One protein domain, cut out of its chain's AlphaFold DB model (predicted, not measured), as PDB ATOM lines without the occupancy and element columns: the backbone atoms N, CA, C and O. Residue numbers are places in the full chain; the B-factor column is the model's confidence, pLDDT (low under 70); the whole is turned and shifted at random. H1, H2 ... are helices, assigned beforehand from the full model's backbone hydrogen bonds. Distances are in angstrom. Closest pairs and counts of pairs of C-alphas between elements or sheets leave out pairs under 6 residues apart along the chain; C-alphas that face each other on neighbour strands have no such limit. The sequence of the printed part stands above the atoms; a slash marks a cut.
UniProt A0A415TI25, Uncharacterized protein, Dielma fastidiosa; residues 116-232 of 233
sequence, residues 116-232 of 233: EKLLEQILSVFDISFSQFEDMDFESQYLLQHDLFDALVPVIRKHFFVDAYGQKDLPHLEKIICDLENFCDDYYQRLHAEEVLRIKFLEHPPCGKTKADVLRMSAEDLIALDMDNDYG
ATOM      1  N   GLU A 116     138.528 117.610 187.399       87.56
ATOM      2  CA  GLU A 116     138.036 118.939 187.020       87.56
ATOM      3  C   GLU A 116     138.679 119.456 185.734       87.56
ATOM      4  O   GLU A 116     137.986 119.961 184.861       87.56
ATOM      5  N   LYS A 117     139.987 119.254 185.548       89.38
ATOM      6  CA  LYS A 117     140.678 119.711 184.339       89.38
ATOM      7  C   LYS A 117     140.253 118.935 183.093       89.38
ATOM      8  O   LYS A 117     140.217 119.495 181.999       89.38
ATOM      9  N   LEU A 118     139.954 117.642 183.234       88.94
ATOM     10  CA  LEU A 118     139.376 116.860 182.141       88.94
ATOM     11  C   LEU A 118     137.970 117.377 181.811       88.94
ATOM     12  O   LEU A 118     137.655 117.555 180.636       88.94
ATOM     13  N   LEU A 119     137.156 117.647 182.833       93.25
ATOM     14  CA  LEU A 119     135.808 118.189 182.659       93.25
ATOM     15  C   LEU A 119     135.841 119.570 181.999       93.25
ATOM     16  O   LEU A 119     135.148 119.772 181.009       93.25
ATOM     17  N   GLU A 120     136.698 120.482 182.457       94.56
ATOM     18  CA  GLU A 120     136.924 121.797 181.847       94.56
ATOM     19  C   GLU A 120     137.274 121.663 180.358       94.56
ATOM     20  O   GLU A 120     136.680 122.332 179.513       94.56
ATOM     21  N   GLN A 121     138.185 120.746 180.010       93.44
ATOM     22  CA  GLN A 121     138.540 120.477 178.616       93.44
ATOM     23  C   GLN A 121     137.345 119.976 177.800       93.44
ATOM     24  O   GLN A 121     137.121 120.474 176.698       93.44
ATOM     25  N   ILE A 122     136.570 119.025 178.324       94.25
ATOM     26  CA  ILE A 122     135.380 118.503 177.641       94.25
ATOM     27  C   ILE A 122     134.346 119.617 177.447       94.25
ATOM     28  O   ILE A 122     133.893 119.827 176.327       94.25
ATOM     29  N   LEU A 123     134.015 120.364 178.500       96.19
ATOM     30  CA  LEU A 123     133.030 121.446 178.460       96.19
ATOM     31  C   LEU A 123     133.451 122.570 177.504       96.19
ATOM     32  O   LEU A 123     132.618 123.070 176.745       96.19
ATOM     33  N   SER A 124     134.747 122.894 177.450       95.94
ATOM     34  CA  SER A 124     135.280 123.906 176.531       95.94
ATOM     35  C   SER A 124     135.093 123.555 175.052       95.94
ATOM     36  O   SER A 124     134.935 124.455 174.234       95.94
ATOM     37  N   VAL A 125     135.049 122.264 174.696       97.00
ATOM     38  CA  VAL A 125     134.758 121.819 173.318       97.00
ATOM     39  C   VAL A 125     133.328 122.182 172.903       97.00
ATOM     40  O   VAL A 125     133.059 122.331 171.712       97.00
ATOM     41  N   PHE A 126     132.425 122.347 173.869       96.62
ATOM     42  CA  PHE A 126     131.021 122.700 173.654       96.62
ATOM     43  C   PHE A 126     130.710 124.161 174.007       96.62
ATOM     44  O   PHE A 126     129.542 124.505 174.170       96.62
ATOM     45  N   ASP A 127     131.736 125.010 174.142       97.00
ATOM     46  CA  ASP A 127     131.607 126.417 174.545       97.00
ATOM     47  C   ASP A 127     130.900 126.609 175.910       97.00
ATOM     48  O   ASP A 127     130.275 127.642 176.170       97.00
ATOM     49  N   ILE A 128     131.005 125.622 176.809       97.12
ATOM     50  CA  ILE A 128     130.446 125.676 178.167       97.12
ATOM     51  C   ILE A 128     131.542 126.107 179.150       97.12
ATOM     52  O   ILE A 128     132.601 125.489 179.237       97.12
ATOM     53  N   SER A 129     131.273 127.169 179.916       96.25
ATOM     54  CA  SER A 129     132.163 127.635 180.989       96.25
ATOM     55  C   SER A 129     132.189 126.645 182.152       96.25
ATOM     56  O   SER A 129     131.130 126.251 182.642       96.25
ATOM     57  N   PHE A 130     133.386 126.338 182.658       96.38
ATOM     58  CA  PHE A 130     133.561 125.489 183.839       96.38
ATOM     59  C   PHE A 130     132.882 126.058 185.095       96.38
ATOM     60  O   PHE A 130     132.385 125.294 185.913       96.38
ATOM     61  N   SER A 131     132.732 127.384 185.190       96.56
ATOM     62  CA  SER A 131     132.016 128.028 186.302       96.56
ATOM     63  C   SER A 131     130.584 127.511 186.478       96.56
ATOM     64  O   SER A 131     130.093 127.433 187.594       96.56
ATOM     65  N   GLN A 132     129.911 127.104 185.391       96.62
ATOM     66  CA  GLN A 132     128.558 126.542 185.484       96.62
ATOM     67  C   GLN A 132     128.535 125.202 186.220       96.62
ATOM     68  O   GLN A 132     127.530 124.881 186.837       96.62
ATOM     69  N   PHE A 133     129.615 124.419 186.140       95.75
ATOM     70  CA  PHE A 133     129.773 123.191 186.912       95.75
ATOM     71  C   PHE A 133     130.119 123.500 188.373       95.75
ATOM     72  O   PHE A 133     129.558 122.887 189.275       95.75
ATOM     73  N   GLU A 134     130.996 124.477 188.620       95.31
ATOM     74  CA  GLU A 134     131.358 124.902 189.982       95.31
ATOM     75  C   GLU A 134     130.154 125.435 190.775       95.31
ATOM     76  O   GLU A 134     130.075 125.218 191.980       95.31
ATOM     77  N   ASP A 135     129.204 126.080 190.092       97.00
ATOM     78  CA  ASP A 135     127.979 126.623 190.690       97.00
ATOM     79  C   ASP A 135     126.910 125.548 191.006       97.00
ATOM     80  O   ASP A 135     125.903 125.856 191.651       97.00
ATOM     81  N   MET A 136     127.086 124.299 190.552       97.50
ATOM     82  CA  MET A 136     126.162 123.190 190.831       97.50
ATOM     83  C   MET A 136     126.306 122.666 192.265       97.50
ATOM     84  O   MET A 136     127.389 122.679 192.849       97.50
ATOM     85  N   ASP A 137     125.215 122.130 192.819       96.50
ATOM     86  CA  ASP A 137     125.293 121.328 194.041       96.50
ATOM     87  C   ASP A 137     125.987 119.976 193.797       96.50
ATOM     88  O   ASP A 137     126.197 119.545 192.660       96.50
ATOM     89  N   PHE A 138     126.354 119.303 194.889       94.94
ATOM     90  CA  PHE A 138     127.071 118.029 194.839       94.94
ATOM     91  C   PHE A 138     126.342 116.969 194.003       94.94
ATOM     92  O   PHE A 138     126.973 116.287 193.198       94.94
ATOM     93  N   GLU A 139     125.025 116.830 194.180       95.88
ATOM     94  CA  GLU A 139     124.228 115.813 193.487       95.88
ATOM     95  C   GLU A 139     124.235 116.056 191.975       95.88
ATOM     96  O   GLU A 139     124.494 115.141 191.194       95.88
ATOM     97  N   SER A 140     124.056 117.307 191.558       97.19
ATOM     98  CA  SER A 140     124.102 117.711 190.155       97.19
ATOM     99  C   SER A 140     125.500 117.531 189.547       97.19
ATOM    100  O   SER A 140     125.623 117.043 188.422       97.19
ATOM    101  N   GLN A 141     126.565 117.863 190.291       96.25
ATOM    102  CA  GLN A 141     127.947 117.618 189.860       96.25
ATOM    103  C   GLN A 141     128.243 116.123 189.704       96.25
ATOM    104  O   GLN A 141     128.933 115.727 188.759       96.25
ATOM    105  N   TYR A 142     127.755 115.298 190.631       95.88
ATOM    106  CA  TYR A 142     127.891 113.846 190.580       95.88
ATOM    107  C   TYR A 142     127.155 113.268 189.368       95.88
ATOM    108  O   TYR A 142     127.770 112.548 188.582       95.88
ATOM    109  N   LEU A 143     125.883 113.632 189.175       97.00
ATOM    110  CA  LEU A 143     125.062 113.142 188.067       97.00
ATOM    111  C   LEU A 143     125.677 113.489 186.710       97.00
ATOM    112  O   LEU A 143     125.812 112.610 185.865       97.00
ATOM    113  N   LEU A 144     126.144 114.731 186.522       96.38
ATOM    114  CA  LEU A 144     126.814 115.125 185.281       96.38
ATOM    115  C   LEU A 144     128.046 114.255 184.993       96.38
ATOM    116  O   LEU A 144     128.247 113.821 183.859       96.38
ATOM    117  N   GLN A 145     128.892 114.032 186.003       95.69
ATOM    118  CA  GLN A 145     130.099 113.218 185.854       95.69
ATOM    119  C   GLN A 145     129.757 111.756 185.562       95.69
ATOM    120  O   GLN A 145     130.370 111.155 184.677       95.69
ATOM    121  N   HIS A 146     128.784 111.200 186.284       96.12
ATOM    122  CA  HIS A 146     128.341 109.817 186.127       96.12
ATOM    123  C   HIS A 146     127.764 109.588 184.727       96.12
ATOM    124  O   HIS A 146     128.316 108.776 183.985       96.12
ATOM    125  N   ASP A 147     126.789 110.402 184.311       97.12
ATOM    126  CA  ASP A 147     126.159 110.333 182.987       97.12
ATOM    127  C   ASP A 147     127.191 110.467 181.855       97.12
ATOM    128  O   ASP A 147     127.140 109.753 180.849       97.12
ATOM    129  N   LEU A 148     128.162 111.376 182.015       95.88
ATOM    130  CA  LEU A 148     129.221 111.583 181.033       95.88
ATOM    131  C   LEU A 148     130.109 110.341 180.885       95.88
ATOM    132  O   LEU A 148     130.387 109.918 179.759       95.88
ATOM    133  N   PHE A 149     130.582 109.762 181.991       94.38
ATOM    134  CA  PHE A 149     131.446 108.583 181.929       94.38
ATOM    135  C   PHE A 149     130.684 107.331 181.493       94.38
ATOM    136  O   PHE A 149     131.212 106.580 180.667       94.38
ATOM    137  N   ASP A 150     129.446 107.146 181.954       95.75
ATOM    138  CA  ASP A 150     128.580 106.041 181.536       95.75
ATOM    139  C   ASP A 150     128.310 106.084 180.026       95.75
ATOM    140  O   ASP A 150     128.479 105.080 179.333       95.75
ATOM    141  N   ALA A 151     128.049 107.269 179.462       96.62
ATOM    142  CA  ALA A 151     127.872 107.439 178.020       96.62
ATOM    143  C   ALA A 151     129.150 107.143 177.204       96.62
ATOM    144  O   ALA A 151     129.067 106.692 176.053       96.62
ATOM    145  N   LEU A 152     130.342 107.372 177.767       95.00
ATOM    146  CA  LEU A 152     131.617 107.103 177.090       95.00
ATOM    147  C   LEU A 152     131.942 105.605 177.004       95.00
ATOM    148  O   LEU A 152     132.492 105.161 175.990       95.00
ATOM    149  N   VAL A 153     131.596 104.819 178.027       95.06
ATOM    150  CA  VAL A 153     131.880 103.373 178.098       95.06
ATOM    151  C   VAL A 153     131.430 102.605 176.843       95.06
ATOM    152  O   VAL A 153     132.281 101.956 176.218       95.06
ATOM    153  N   PRO A 154     130.159 102.663 176.393       95.38
ATOM    154  CA  PRO A 154     129.709 101.911 175.223       95.38
ATOM    155  C   PRO A 154     130.358 102.409 173.927       95.38
ATOM    156  O   PRO A 154     130.633 101.605 173.032       95.38
ATOM    157  N   VAL A 155     130.659 103.710 173.822       96.62
ATOM    158  CA  VAL A 155     131.354 104.283 172.659       96.62
ATOM    159  C   VAL A 155     132.773 103.726 172.563       96.62
ATOM    160  O   VAL A 155     133.181 103.261 171.498       96.62
ATOM    161  N   ILE A 156     133.515 103.700 173.671       95.31
ATOM    162  CA  ILE A 156     134.869 103.137 173.712       95.31
ATOM    163  C   ILE A 156     134.824 101.633 173.414       95.31
ATOM    164  O   ILE A 156     135.545 101.159 172.532       95.31
ATOM    165  N   ARG A 157     133.932 100.887 174.075       94.19
ATOM    166  CA  ARG A 157     133.789  99.429 173.911       94.19
ATOM    167  C   ARG A 157     133.447  99.021 172.472       94.19
ATOM    168  O   ARG A 157     133.828  97.942 172.030       94.19
ATOM    169  N   LYS A 158     132.762  99.886 171.715       96.00
ATOM    170  CA  LYS A 158     132.446  99.664 170.295       96.00
ATOM    171  C   LYS A 158     133.675  99.721 169.381       96.00
ATOM    172  O   LYS A 158     133.686  99.064 168.340       96.00
ATOM    173  N   HIS A 159     134.675 100.529 169.727       96.69
ATOM    174  CA  HIS A 159     135.814 100.826 168.852       96.69
ATOM    175  C   HIS A 159     137.132 100.186 169.307       96.69
ATOM    176  O   HIS A 159     138.050 100.055 168.495       96.69
ATOM    177  N   PHE A 160     137.229  99.758 170.567       94.69
ATOM    178  CA  PHE A 160     138.449  99.215 171.159       94.69
ATOM    179  C   PHE A 160     138.181  97.874 171.852       94.69
ATOM    180  O   PHE A 160     137.173  97.705 172.529       94.69
ATOM    181  N   PHE A 161     139.114  96.926 171.709       93.25
ATOM    182  CA  PHE A 161     138.984  95.556 172.244       93.25
ATOM    183  C   PHE A 161     140.142  95.131 173.152       93.25
ATOM    184  O   PHE A 161     140.095  94.068 173.768       93.25
ATOM    185  N   VAL A 162     141.206  95.932 173.191       92.88
ATOM    186  CA  VAL A 162     142.432  95.665 173.938       92.88
ATOM    187  C   VAL A 162     142.883  96.972 174.575       92.88
ATOM    188  O   VAL A 162     142.845  98.015 173.918       92.88
ATOM    189  N   ASP A 163     143.271  96.929 175.847       89.56
ATOM    190  CA  ASP A 163     143.772  98.103 176.554       89.56
ATOM    191  C   ASP A 163     145.257  98.375 176.249       89.56
ATOM    192  O   ASP A 163     145.939  97.625 175.547       89.56
ATOM    193  N   ALA A 164     145.790  99.462 176.801       84.75
ATOM    194  CA  ALA A 164     147.187  99.845 176.603       84.75
ATOM    195  C   ALA A 164     148.212  98.916 177.296       84.75
ATOM    196  O   ALA A 164     149.414  99.141 177.169       84.75
ATOM    197  N   TYR A 165     147.760  97.896 178.032       84.19
ATOM    198  CA  TYR A 165     148.587  96.835 178.613       84.19
ATOM    199  C   TYR A 165     148.436  95.501 177.862       84.19
ATOM    200  O   TYR A 165     149.008  94.496 178.285       84.19
ATOM    201  N   GLY A 166     147.671  95.465 176.766       85.62
ATOM    202  CA  GLY A 166     147.421  94.248 175.998       85.62
ATOM    203  C   GLY A 166     146.299  93.365 176.559       85.62
ATOM    204  O   GLY A 166     146.116  92.244 176.078       85.62
ATOM    205  N   GLN A 167     145.541  93.833 177.555       87.56
ATOM    206  CA  GLN A 167     144.443  93.074 178.156       87.56
ATOM    207  C   GLN A 167     143.188  93.176 177.291       87.56
ATOM    208  O   GLN A 167     142.762  94.268 176.911       87.56
ATOM    209  N   LYS A 168     142.593  92.022 176.984       91.62
ATOM    210  CA  LYS A 168     141.321  91.936 176.258       91.62
ATOM    211  C   LYS A 168     140.157  92.347 177.156       91.62
ATOM    212  O   LYS A 168     140.290  92.350 178.375       91.62
ATOM    213  N   ASP A 169     139.033  92.691 176.535       87.94
ATOM    214  CA  ASP A 169     137.748  92.983 177.193       87.94
ATOM    215  C   ASP A 169     137.727  94.238 178.084       87.94
ATOM    216  O   ASP A 169     136.691  94.566 178.660       87.94
ATOM    217  N   LEU A 170     138.834  94.994 178.116       91.12
ATOM    218  CA  LEU A 170     138.966  96.294 178.779       91.12
ATOM    219  C   LEU A 170     138.537  96.257 180.264       91.12
ATOM    220  O   LEU A 170     137.630  96.988 180.662       91.12
ATOM    221  N   PRO A 171     139.193  95.453 181.123       88.56
ATOM    222  CA  PRO A 171     138.728  95.169 182.487       88.56
ATOM    223  C   PRO A 171     138.677  96.392 183.416       88.56
ATOM    224  O   PRO A 171     138.085  96.336 184.488       88.56
ATOM    225  N   HIS A 172     139.307  97.500 183.029       89.75
ATOM    226  CA  HIS A 172     139.331  98.743 183.798       89.75
ATOM    227  C   HIS A 172     138.501  99.869 183.173       89.75
ATOM    228  O   HIS A 172     138.627 101.010 183.611       89.75
ATOM    229  N   LEU A 173     137.692  99.578 182.149       91.31
ATOM    230  CA  LEU A 173     136.926 100.590 181.419       91.31
ATOM    231  C   LEU A 173     135.959 101.363 182.326       91.31
ATOM    232  O   LEU A 173     135.889 102.583 182.245       91.31
ATOM    233  N   GLU A 174     135.284 100.657 183.229       92.50
ATOM    234  CA  GLU A 174     134.279 101.217 184.145       92.50
ATOM    235  C   GLU A 174     134.881 101.669 185.481       92.50
ATOM    236  O   GLU A 174     134.174 102.180 186.342       92.50
ATOM    237  N   LYS A 175     136.205 101.543 185.667       91.31
ATOM    238  CA  LYS A 175     136.854 101.847 186.952       91.31
ATOM    239  C   LYS A 175     136.558 103.270 187.439       91.31
ATOM    240  O   LYS A 175     136.380 103.464 188.632       91.31
ATOM    241  N   ILE A 176     136.524 104.243 186.529       89.31
ATOM    242  CA  ILE A 176     136.261 105.644 186.880       89.31
ATOM    243  C   ILE A 176     134.840 105.855 187.416       89.31
ATOM    244  O   ILE A 176     134.656 106.675 188.304       89.31
ATOM    245  N   ILE A 177     133.868 105.082 186.921       93.12
ATOM    246  CA  ILE A 177     132.480 105.121 187.387       93.12
ATOM    247  C   ILE A 177     132.417 104.527 188.791       93.12
ATOM    248  O   ILE A 177     131.934 105.188 189.699       93.12
ATOM    249  N   CYS A 178     133.025 103.354 189.011       92.88
ATOM    250  CA  CYS A 178     133.084 102.761 190.348       92.88
ATOM    251  C   CYS A 178     133.797 103.672 191.361       92.88
ATOM    252  O   CYS A 178     133.368 103.789 192.502       92.88
ATOM    253  N   ASP A 179     134.902 104.312 190.965       91.44
ATOM    254  CA  ASP A 179     135.625 105.251 191.831       91.44
ATOM    255  C   ASP A 179     134.740 106.477 192.177       91.44
ATOM    256  O   ASP A 179     134.795 106.963 193.306       91.44
ATOM    257  N   LEU A 180     133.895 106.939 191.245       92.50
ATOM    258  CA  LEU A 180     132.938 108.034 191.455       92.50
ATOM    259  C   LEU A 180     131.752 107.621 192.345       92.50
ATOM    260  O   LEU A 180     131.359 108.384 193.224       92.50
ATOM    261  N   GLU A 181     131.203 106.424 192.148       94.88
ATOM    262  CA  GLU A 181     130.121 105.861 192.968       94.88
ATOM    263  C   GLU A 181     130.568 105.684 194.422       94.88
ATOM    264  O   GLU A 181     129.895 106.162 195.329       94.88
ATOM    265  N   ASN A 182     131.764 105.124 194.644       94.69
ATOM    266  CA  ASN A 182     132.346 105.016 195.986       94.69
ATOM    267  C   ASN A 182     132.510 106.393 196.649       94.69
ATOM    268  O   ASN A 182     132.231 106.555 197.831       94.69
ATOM    269  N   PHE A 183     132.948 107.401 195.887       92.25
ATOM    270  CA  PHE A 183     133.072 108.764 196.404       92.25
ATOM    271  C   PHE A 183     131.711 109.374 196.780       92.25
ATOM    272  O   PHE A 183     131.613 110.099 197.772       92.25
ATOM    273  N   CYS A 184     130.664 109.075 196.010       94.56
ATOM    274  CA  CYS A 184     129.296 109.491 196.299       94.56
ATOM    275  C   CYS A 184     128.761 108.839 197.581       94.56
ATOM    276  O   CYS A 184     128.242 109.531 198.461       94.56
ATOM    277  N   ASP A 185     128.972 107.532 197.733       93.94
ATOM    278  CA  ASP A 185     128.610 106.795 198.944       93.94
ATOM    279  C   ASP A 185     129.334 107.358 200.177       93.94
ATOM    280  O   ASP A 185     128.696 107.652 201.191       93.94
ATOM    281  N   ASP A 186     130.647 107.592 200.078       93.94
ATOM    282  CA  ASP A 186     131.453 108.194 201.147       93.94
ATOM    283  C   ASP A 186     130.934 109.591 201.538       93.94
ATOM    284  O   ASP A 186     130.887 109.941 202.724       93.94
ATOM    285  N   TYR A 187     130.530 110.403 200.555       94.19
ATOM    286  CA  TYR A 187     129.946 111.723 200.799       94.19
ATOM    287  C   TYR A 187     128.656 111.619 201.617       94.19
ATOM    288  O   TYR A 187     128.537 112.273 202.657       94.19
ATOM    289  N   TYR A 188     127.713 110.772 201.199       94.38
ATOM    290  CA  TYR A 188     126.435 110.629 201.896       94.38
ATOM    291  C   TYR A 188     126.579 109.967 203.267       94.38
ATOM    292  O   TYR A 188     125.869 110.347 204.200       94.38
ATOM    293  N   GLN A 189     127.527 109.043 203.437       93.81
ATOM    294  CA  GLN A 189     127.857 108.489 204.753       93.81
ATOM    295  C   GLN A 189     128.359 109.573 205.708       93.81
ATOM    296  O   GLN A 189     127.915 109.643 206.857       93.81
ATOM    297  N   ARG A 190     129.247 110.457 205.240       94.50
ATOM    298  CA  ARG A 190     129.731 111.588 206.043       94.50
ATOM    299  C   ARG A 190     128.625 112.584 206.354       94.50
ATOM    300  O   ARG A 190     128.519 113.016 207.499       94.50
ATOM    301  N   LEU A 191     127.787 112.910 205.372       94.50
ATOM    302  CA  LEU A 191     126.641 113.792 205.574       94.50
ATOM    303  C   LEU A 191     125.693 113.217 206.634       94.50
ATOM    304  O   LEU A 191     125.329 113.908 207.581       94.50
ATOM    305  N   HIS A 192     125.380 111.923 206.546       94.06
ATOM    306  CA  HIS A 192     124.580 111.224 207.548       94.06
ATOM    307  C   HIS A 192     125.229 111.254 208.941       94.06
ATOM    308  O   HIS A 192     124.554 111.503 209.943       94.06
ATOM    309  N   ALA A 193     126.542 111.035 209.023       94.81
ATOM    310  CA  ALA A 193     127.270 111.088 210.285       94.81
ATOM    311  C   ALA A 193     127.170 112.467 210.954       94.81
ATOM    312  O   ALA A 193     126.946 112.571 212.162       94.81
ATOM    313  N   GLU A 194     127.301 113.522 210.159       93.69
ATOM    314  CA  GLU A 194     127.298 114.905 210.623       93.69
ATOM    315  C   GLU A 194     125.895 115.419 210.964       93.69
ATOM    316  O   GLU A 194     125.696 116.036 212.012       93.69
ATOM    317  N   GLU A 195     124.907 115.137 210.119       94.38
ATOM    318  CA  GLU A 195     123.563 115.705 210.253       94.38
ATOM    319  C   GLU A 195     122.620 114.835 211.081       94.38
ATOM    320  O   GLU A 195     121.684 115.350 211.689       94.38
ATOM    321  N   VAL A 196     122.857 113.523 211.144       94.44
ATOM    322  CA  VAL A 196     121.961 112.583 211.832       94.44
ATOM    323  C   VAL A 196     122.634 111.991 213.063       94.44
ATOM    324  O   VAL A 196     122.135 112.170 214.180       94.44
ATOM    325  N   LEU A 197     123.776 111.314 212.900       93.62
ATOM    326  CA  LEU A 197     124.420 110.599 214.011       93.62
ATOM    327  C   LEU A 197     124.927 111.554 215.089       93.62
ATOM    328  O   LEU A 197     124.712 111.313 216.280       93.62
ATOM    329  N   ARG A 198     125.549 112.669 214.695       94.50
ATOM    330  CA  ARG A 198     126.036 113.665 215.652       94.50
ATOM    331  C   ARG A 198     124.895 114.231 216.488       94.50
ATOM    332  O   ARG A 198     125.025 114.293 217.708       94.50
ATOM    333  N   ILE A 199     123.765 114.585 215.876       94.12
ATOM    334  CA  ILE A 199     122.593 115.086 216.611       94.12
ATOM    335  C   ILE A 199     122.072 114.010 217.573       94.12
ATOM    336  O   ILE A 199     121.962 114.263 218.776       94.12
ATOM    337  N   LYS A 200     121.864 112.784 217.076       93.19
ATOM    338  CA  LYS A 200     121.427 111.618 217.866       93.19
ATOM    339  C   LYS A 200     122.311 111.396 219.100       93.19
ATOM    340  O   LYS A 200     121.795 111.261 220.209       93.19
ATOM    341  N   PHE A 201     123.634 111.400 218.936       93.19
ATOM    342  CA  PHE A 201     124.587 111.176 220.028       93.19
ATOM    343  C   PHE A 201     124.763 112.387 220.952       93.19
ATOM    344  O   PHE A 201     125.142 112.226 222.111       93.19
ATOM    345  N   LEU A 202     124.468 113.606 220.502       92.31
ATOM    346  CA  LEU A 202     124.432 114.769 221.392       92.31
ATOM    347  C   LEU A 202     123.186 114.779 222.280       92.31
ATOM    348  O   LEU A 202     123.254 115.244 223.425       92.31
ATOM    349  N   GLU A 203     122.059 114.270 221.787       92.38
ATOM    350  CA  GLU A 203     120.846 114.078 222.583       92.38
ATOM    351  C   GLU A 203     121.006 112.916 223.565       92.38
ATOM    352  O   GLU A 203     120.781 113.092 224.766       92.38
ATOM    353  N   HIS A 204     121.488 111.776 223.066       89.06
ATOM    354  CA  HIS A 204     121.667 110.536 223.817       89.06
ATOM    355  C   HIS A 204     123.104 110.017 223.650       89.06
ATOM    356  O   HIS A 204     123.365 109.204 222.759       89.06
ATOM    357  N   PRO A 205     124.053 110.479 224.489       88.00
ATOM    358  CA  PRO A 205     125.447 110.076 224.368       88.00
ATOM    359  C   PRO A 205     125.632 108.560 224.502       88.00
ATOM    360  O   PRO A 205     125.109 107.970 225.453       88.00
ATOM    361  N   PRO A 206     126.382 107.923 223.584       85.19
ATOM    362  CA  PRO A 206     126.689 106.504 223.680       85.19
ATOM    363  C   PRO A 206     127.497 106.194 224.948       85.19
ATOM    364  O   PRO A 206     128.177 107.056 225.513       85.19
ATOM    365  N   CYS A 207     127.398 104.950 225.425       81.00
ATOM    366  CA  CYS A 207     127.943 104.553 226.723       81.00
ATOM    367  C   CYS A 207     129.442 104.883 226.837       81.00
ATOM    368  O   CYS A 207     130.250 104.496 225.996       81.00
ATOM    369  N   GLY A 208     129.820 105.602 227.897       82.88
ATOM    370  CA  GLY A 208     131.207 106.013 228.138       82.88
ATOM    371  C   GLY A 208     131.676 107.237 227.342       82.88
ATOM    372  O   GLY A 208     132.849 107.597 227.450       82.88
ATOM    373  N   LYS A 209     130.799 107.899 226.576       88.31
ATOM    374  CA  LYS A 209     131.099 109.149 225.865       88.31
ATOM    375  C   LYS A 209     130.312 110.313 226.455       88.31
ATOM    376  O   LYS A 209     129.132 110.194 226.780       88.31
ATOM    377  N   THR A 210     130.960 111.466 226.579       91.00
ATOM    378  CA  THR A 210     130.291 112.722 226.933       91.00
ATOM    379  C   THR A 210     129.881 113.488 225.676       91.00
ATOM    380  O   THR A 210     130.418 113.266 224.592       91.00
ATOM    381  N   LYS A 211     128.977 114.466 225.811       91.25
ATOM    382  CA  LYS A 211     128.624 115.369 224.698       91.25
ATOM    383  C   LYS A 211     129.843 116.111 224.134       91.25
ATOM    384  O   LYS A 211     129.927 116.335 222.934       91.25
ATOM    385  N   ALA A 212     130.795 116.474 224.997       92.00
ATOM    386  CA  ALA A 212     132.032 117.132 224.583       92.00
ATOM    387  C   ALA A 212     132.943 116.202 223.769       92.00
ATOM    388  O   ALA A 212     133.660 116.683 222.895       92.00
ATOM    389  N   ASP A 213     132.901 114.894 224.040       91.75
ATOM    390  CA  ASP A 213     133.621 113.907 223.240       91.75
ATOM    391  C   ASP A 213     132.986 113.802 221.857       91.75
ATOM    392  O   ASP A 213     133.698 113.986 220.879       91.75
ATOM    393  N   VAL A 214     131.657 113.635 221.783       90.25
ATOM    394  CA  VAL A 214     130.887 113.539 220.525       90.25
ATOM    395  C   VAL A 214     131.137 114.735 219.599       90.25
ATOM    396  O   VAL A 214     131.333 114.546 218.403       90.25
ATOM    397  N   LEU A 215     131.207 115.959 220.136       91.94
ATOM    398  CA  LEU A 215     131.509 117.165 219.345       91.94
ATOM    399  C   LEU A 215     132.903 117.161 218.696       91.94
ATOM    400  O   LEU A 215     133.120 117.894 217.736       91.94
ATOM    401  N   ARG A 216     133.859 116.402 219.238       93.88
ATOM    402  CA  ARG A 216     135.236 116.324 218.721       93.88
ATOM    403  C   ARG A 216     135.459 115.136 217.787       93.88
ATOM    404  O   ARG A 216     136.539 115.044 217.212       93.88
ATOM    405  N   MET A 217     134.492 114.228 217.684       93.19
ATOM    406  CA  MET A 217     134.599 113.018 216.869       93.19
ATOM    407  C   MET A 217     134.544 113.371 215.389       93.19
ATOM    408  O   MET A 217     133.729 114.209 214.999       93.19
ATOM    409  N   SER A 218     135.368 112.722 214.567       94.69
ATOM    410  CA  SER A 218     135.223 112.839 213.114       94.69
ATOM    411  C   SER A 218     133.945 112.144 212.629       94.69
ATOM    412  O   SER A 218     133.320 111.378 213.366       94.69
ATOM    413  N   ALA A 219     133.559 112.387 211.375       92.06
ATOM    414  CA  ALA A 219     132.476 111.642 210.737       92.06
ATOM    415  C   ALA A 219     132.752 110.126 210.761       92.06
ATOM    416  O   ALA A 219     131.863 109.345 211.090       92.06
ATOM    417  N   GLU A 220     133.998 109.714 210.511       93.31
ATOM    418  CA  GLU A 220     134.408 108.307 210.554       93.31
ATOM    419  C   GLU A 220     134.257 107.701 211.956       93.31
ATOM    420  O   GLU A 220     133.752 106.587 212.100       93.31
ATOM    421  N   ASP A 221     134.636 108.444 213.001       92.75
ATOM    422  CA  ASP A 221     134.490 107.977 214.377       92.75
ATOM    423  C   ASP A 221     133.008 107.817 214.771       92.75
ATOM    424  O   ASP A 221     132.648 106.906 215.522       92.75
ATOM    425  N   LEU A 222     132.137 108.709 214.284       92.38
ATOM    426  CA  LEU A 222     130.693 108.649 214.528       92.38
ATOM    427  C   LEU A 222     130.057 107.439 213.836       92.38
ATOM    428  O   LEU A 222     129.247 106.753 214.457       92.38
ATOM    429  N   ILE A 223     130.457 107.152 212.594       91.94
ATOM    430  CA  ILE A 223     130.002 105.972 211.842       91.94
ATOM    431  C   ILE A 223     130.431 104.688 212.560       91.94
ATOM    432  O   ILE A 223     129.610 103.796 212.769       91.94
ATOM    433  N   ALA A 224     131.694 104.606 212.994       91.06
ATOM    434  CA  ALA A 224     132.200 103.443 213.720       91.06
ATOM    435  C   ALA A 224     131.413 103.185 215.018       91.06
ATOM    436  O   ALA A 224     131.031 102.050 215.295       91.06
ATOM    437  N   LEU A 225     131.103 104.243 215.778       88.88
ATOM    438  CA  LEU A 225     130.287 104.124 216.988       88.88
ATOM    439  C   LEU A 225     128.855 103.654 216.722       88.88
ATOM    440  O   LEU A 225     128.283 102.962 217.565       88.88
ATOM    441  N   ASP A 226     128.237 104.076 215.621       87.75
ATOM    442  CA  ASP A 226     126.879 103.642 215.288       87.75
ATOM    443  C   ASP A 226     126.860 102.153 214.923       87.75
ATOM    444  O   ASP A 226     126.042 101.410 215.463       87.75
ATOM    445  N   MET A 227     127.852 101.692 214.149       84.75
ATOM    446  CA  MET A 227     128.025 100.265 213.863       84.75
ATOM    447  C   MET A 227     128.232  99.444 215.143       84.75
ATOM    448  O   MET A 227     127.542  98.447 215.346       84.75
ATOM    449  N   ASP A 228     129.121  99.870 216.043       81.06
ATOM    450  CA  ASP A 228     129.395  99.148 217.294       81.06
ATOM    451  C   ASP A 228     128.166  99.067 218.223       81.06
ATOM    452  O   ASP A 228     127.989  98.079 218.941       81.06
ATOM    453  N   ASN A 229     127.289 100.080 218.209       65.38
ATOM    454  CA  ASN A 229     126.053 100.074 218.999       65.38
ATOM    455  C   ASN A 229     124.974  99.136 218.433       65.38
ATOM    456  O   ASN A 229     124.165  98.620 219.209       65.38
ATOM    457  N   ASP A 230     124.951  98.905 217.119       59.81
ATOM    458  CA  ASP A 230     123.988  98.002 216.483       59.81
ATOM    459  C   ASP A 230     124.354  96.519 216.661       59.81
ATOM    460  O   ASP A 230     123.458  95.685 216.792       59.81
ATOM    461  N   TYR A 231     125.644  96.179 216.781       52.69
ATOM    462  CA  TYR A 231     126.099  94.810 217.091       52.69
ATOM    463  C   TYR A 231     126.106  94.472 218.594       52.69
ATOM    464  O   TYR A 231     126.387  93.333 218.972       52.69
ATOM    465  N   GLY A 232     125.803  95.445 219.457       49.09
ATOM    466  CA  GLY A 232     125.698  95.280 220.910       49.09
ATOM    467  C   GLY A 232     124.291  94.946 221.429       49.09
ATOM    468  O   GLY A 232     124.098  94.943 222.648       49.09
TER     469      GLY A 232
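What this domain is: This is residues 116 to 232 of the 233 residues of an uncharacterized protein of Dielma fastidiosa (UniProt A0A415TI25). Two long helices, H3 and H4, run opposite ways and overlap only in part, one end of each against the other, which gives a long, flat frame. Two shorter helices, H1 and H2, sit beside H3 without clearly touching it, and H5 and H6 pack on the far part of H4. The 117 printed residues hold six named helices, H1 to H6 in chain order, and no named strand; the class is all helix. The whole is only just extended, close to loose, with a radius of gyration of the C-alphas of 20.6 A, and it spans 59 by 36 by 17 A.

How they stand to each other: H4, residues 175 to 203, is the hub and touches three helices. It has a kink of 27 degrees near residue 193. With residues 176 to 184 alone it touches residues 142 to 150 of H3, residues 138 to 159. Their lines stand at a shallow tilt of 21 degrees, opposite ways, as a helical hairpin; the closest C-alphas, those of His 146 and Ile 177, are 6.4 A apart. H6, residues 219 to 230, touches residues 189 to 198 of H4, closest at the C-alphas of Ala 193 and Ala 219, 5.3 A; the two are only just about perpendicular, at 71 degrees. H5, residues 211 to 214, touches residues 198 to 202 of H4, with the C-alphas of Leu 202 and Lys 211 closest at 5.4 A. H5 and H6 are close but not clearly touching, at 7.7 A between the C-alphas of Val 214 and Leu 222. H2, residues 131 to 134, is close to but not clearly touching H3, at 6.6 A between the C-alphas of Phe 133 and Gln 141. H1, residues 116 to 125, is near H2 and near H3. H3 and H6 are apart. Every O i to N i+4 pair is within hydrogen-bond range in H1 and H6, as are 15 of 18 in H3 and 23 of 25 in H4; H2 and H5 are too short for such a pair.

Where its parts are: H4 measures 40.9 A from C-alpha 175 at (136.854, 101.847, 186.952) to C-alpha 203 at (120.846, 114.078, 222.583). H3 measures 32.4 A, H6 17.1 A and H1 14.4 A. H2 and H5 have four residues each. H1 begins at C-alpha 116, (138.036, 118.939, 187.020).

The domain as a whole: The C-alphas farthest apart, those of His 159 and Gly 208, are 59.7 A apart. The printed part has no cut. The link from H3 to H4, residues 160 to 174, is long. Mean pLDDT of the printed part is 91.6; residues 229 to 232 are under 70.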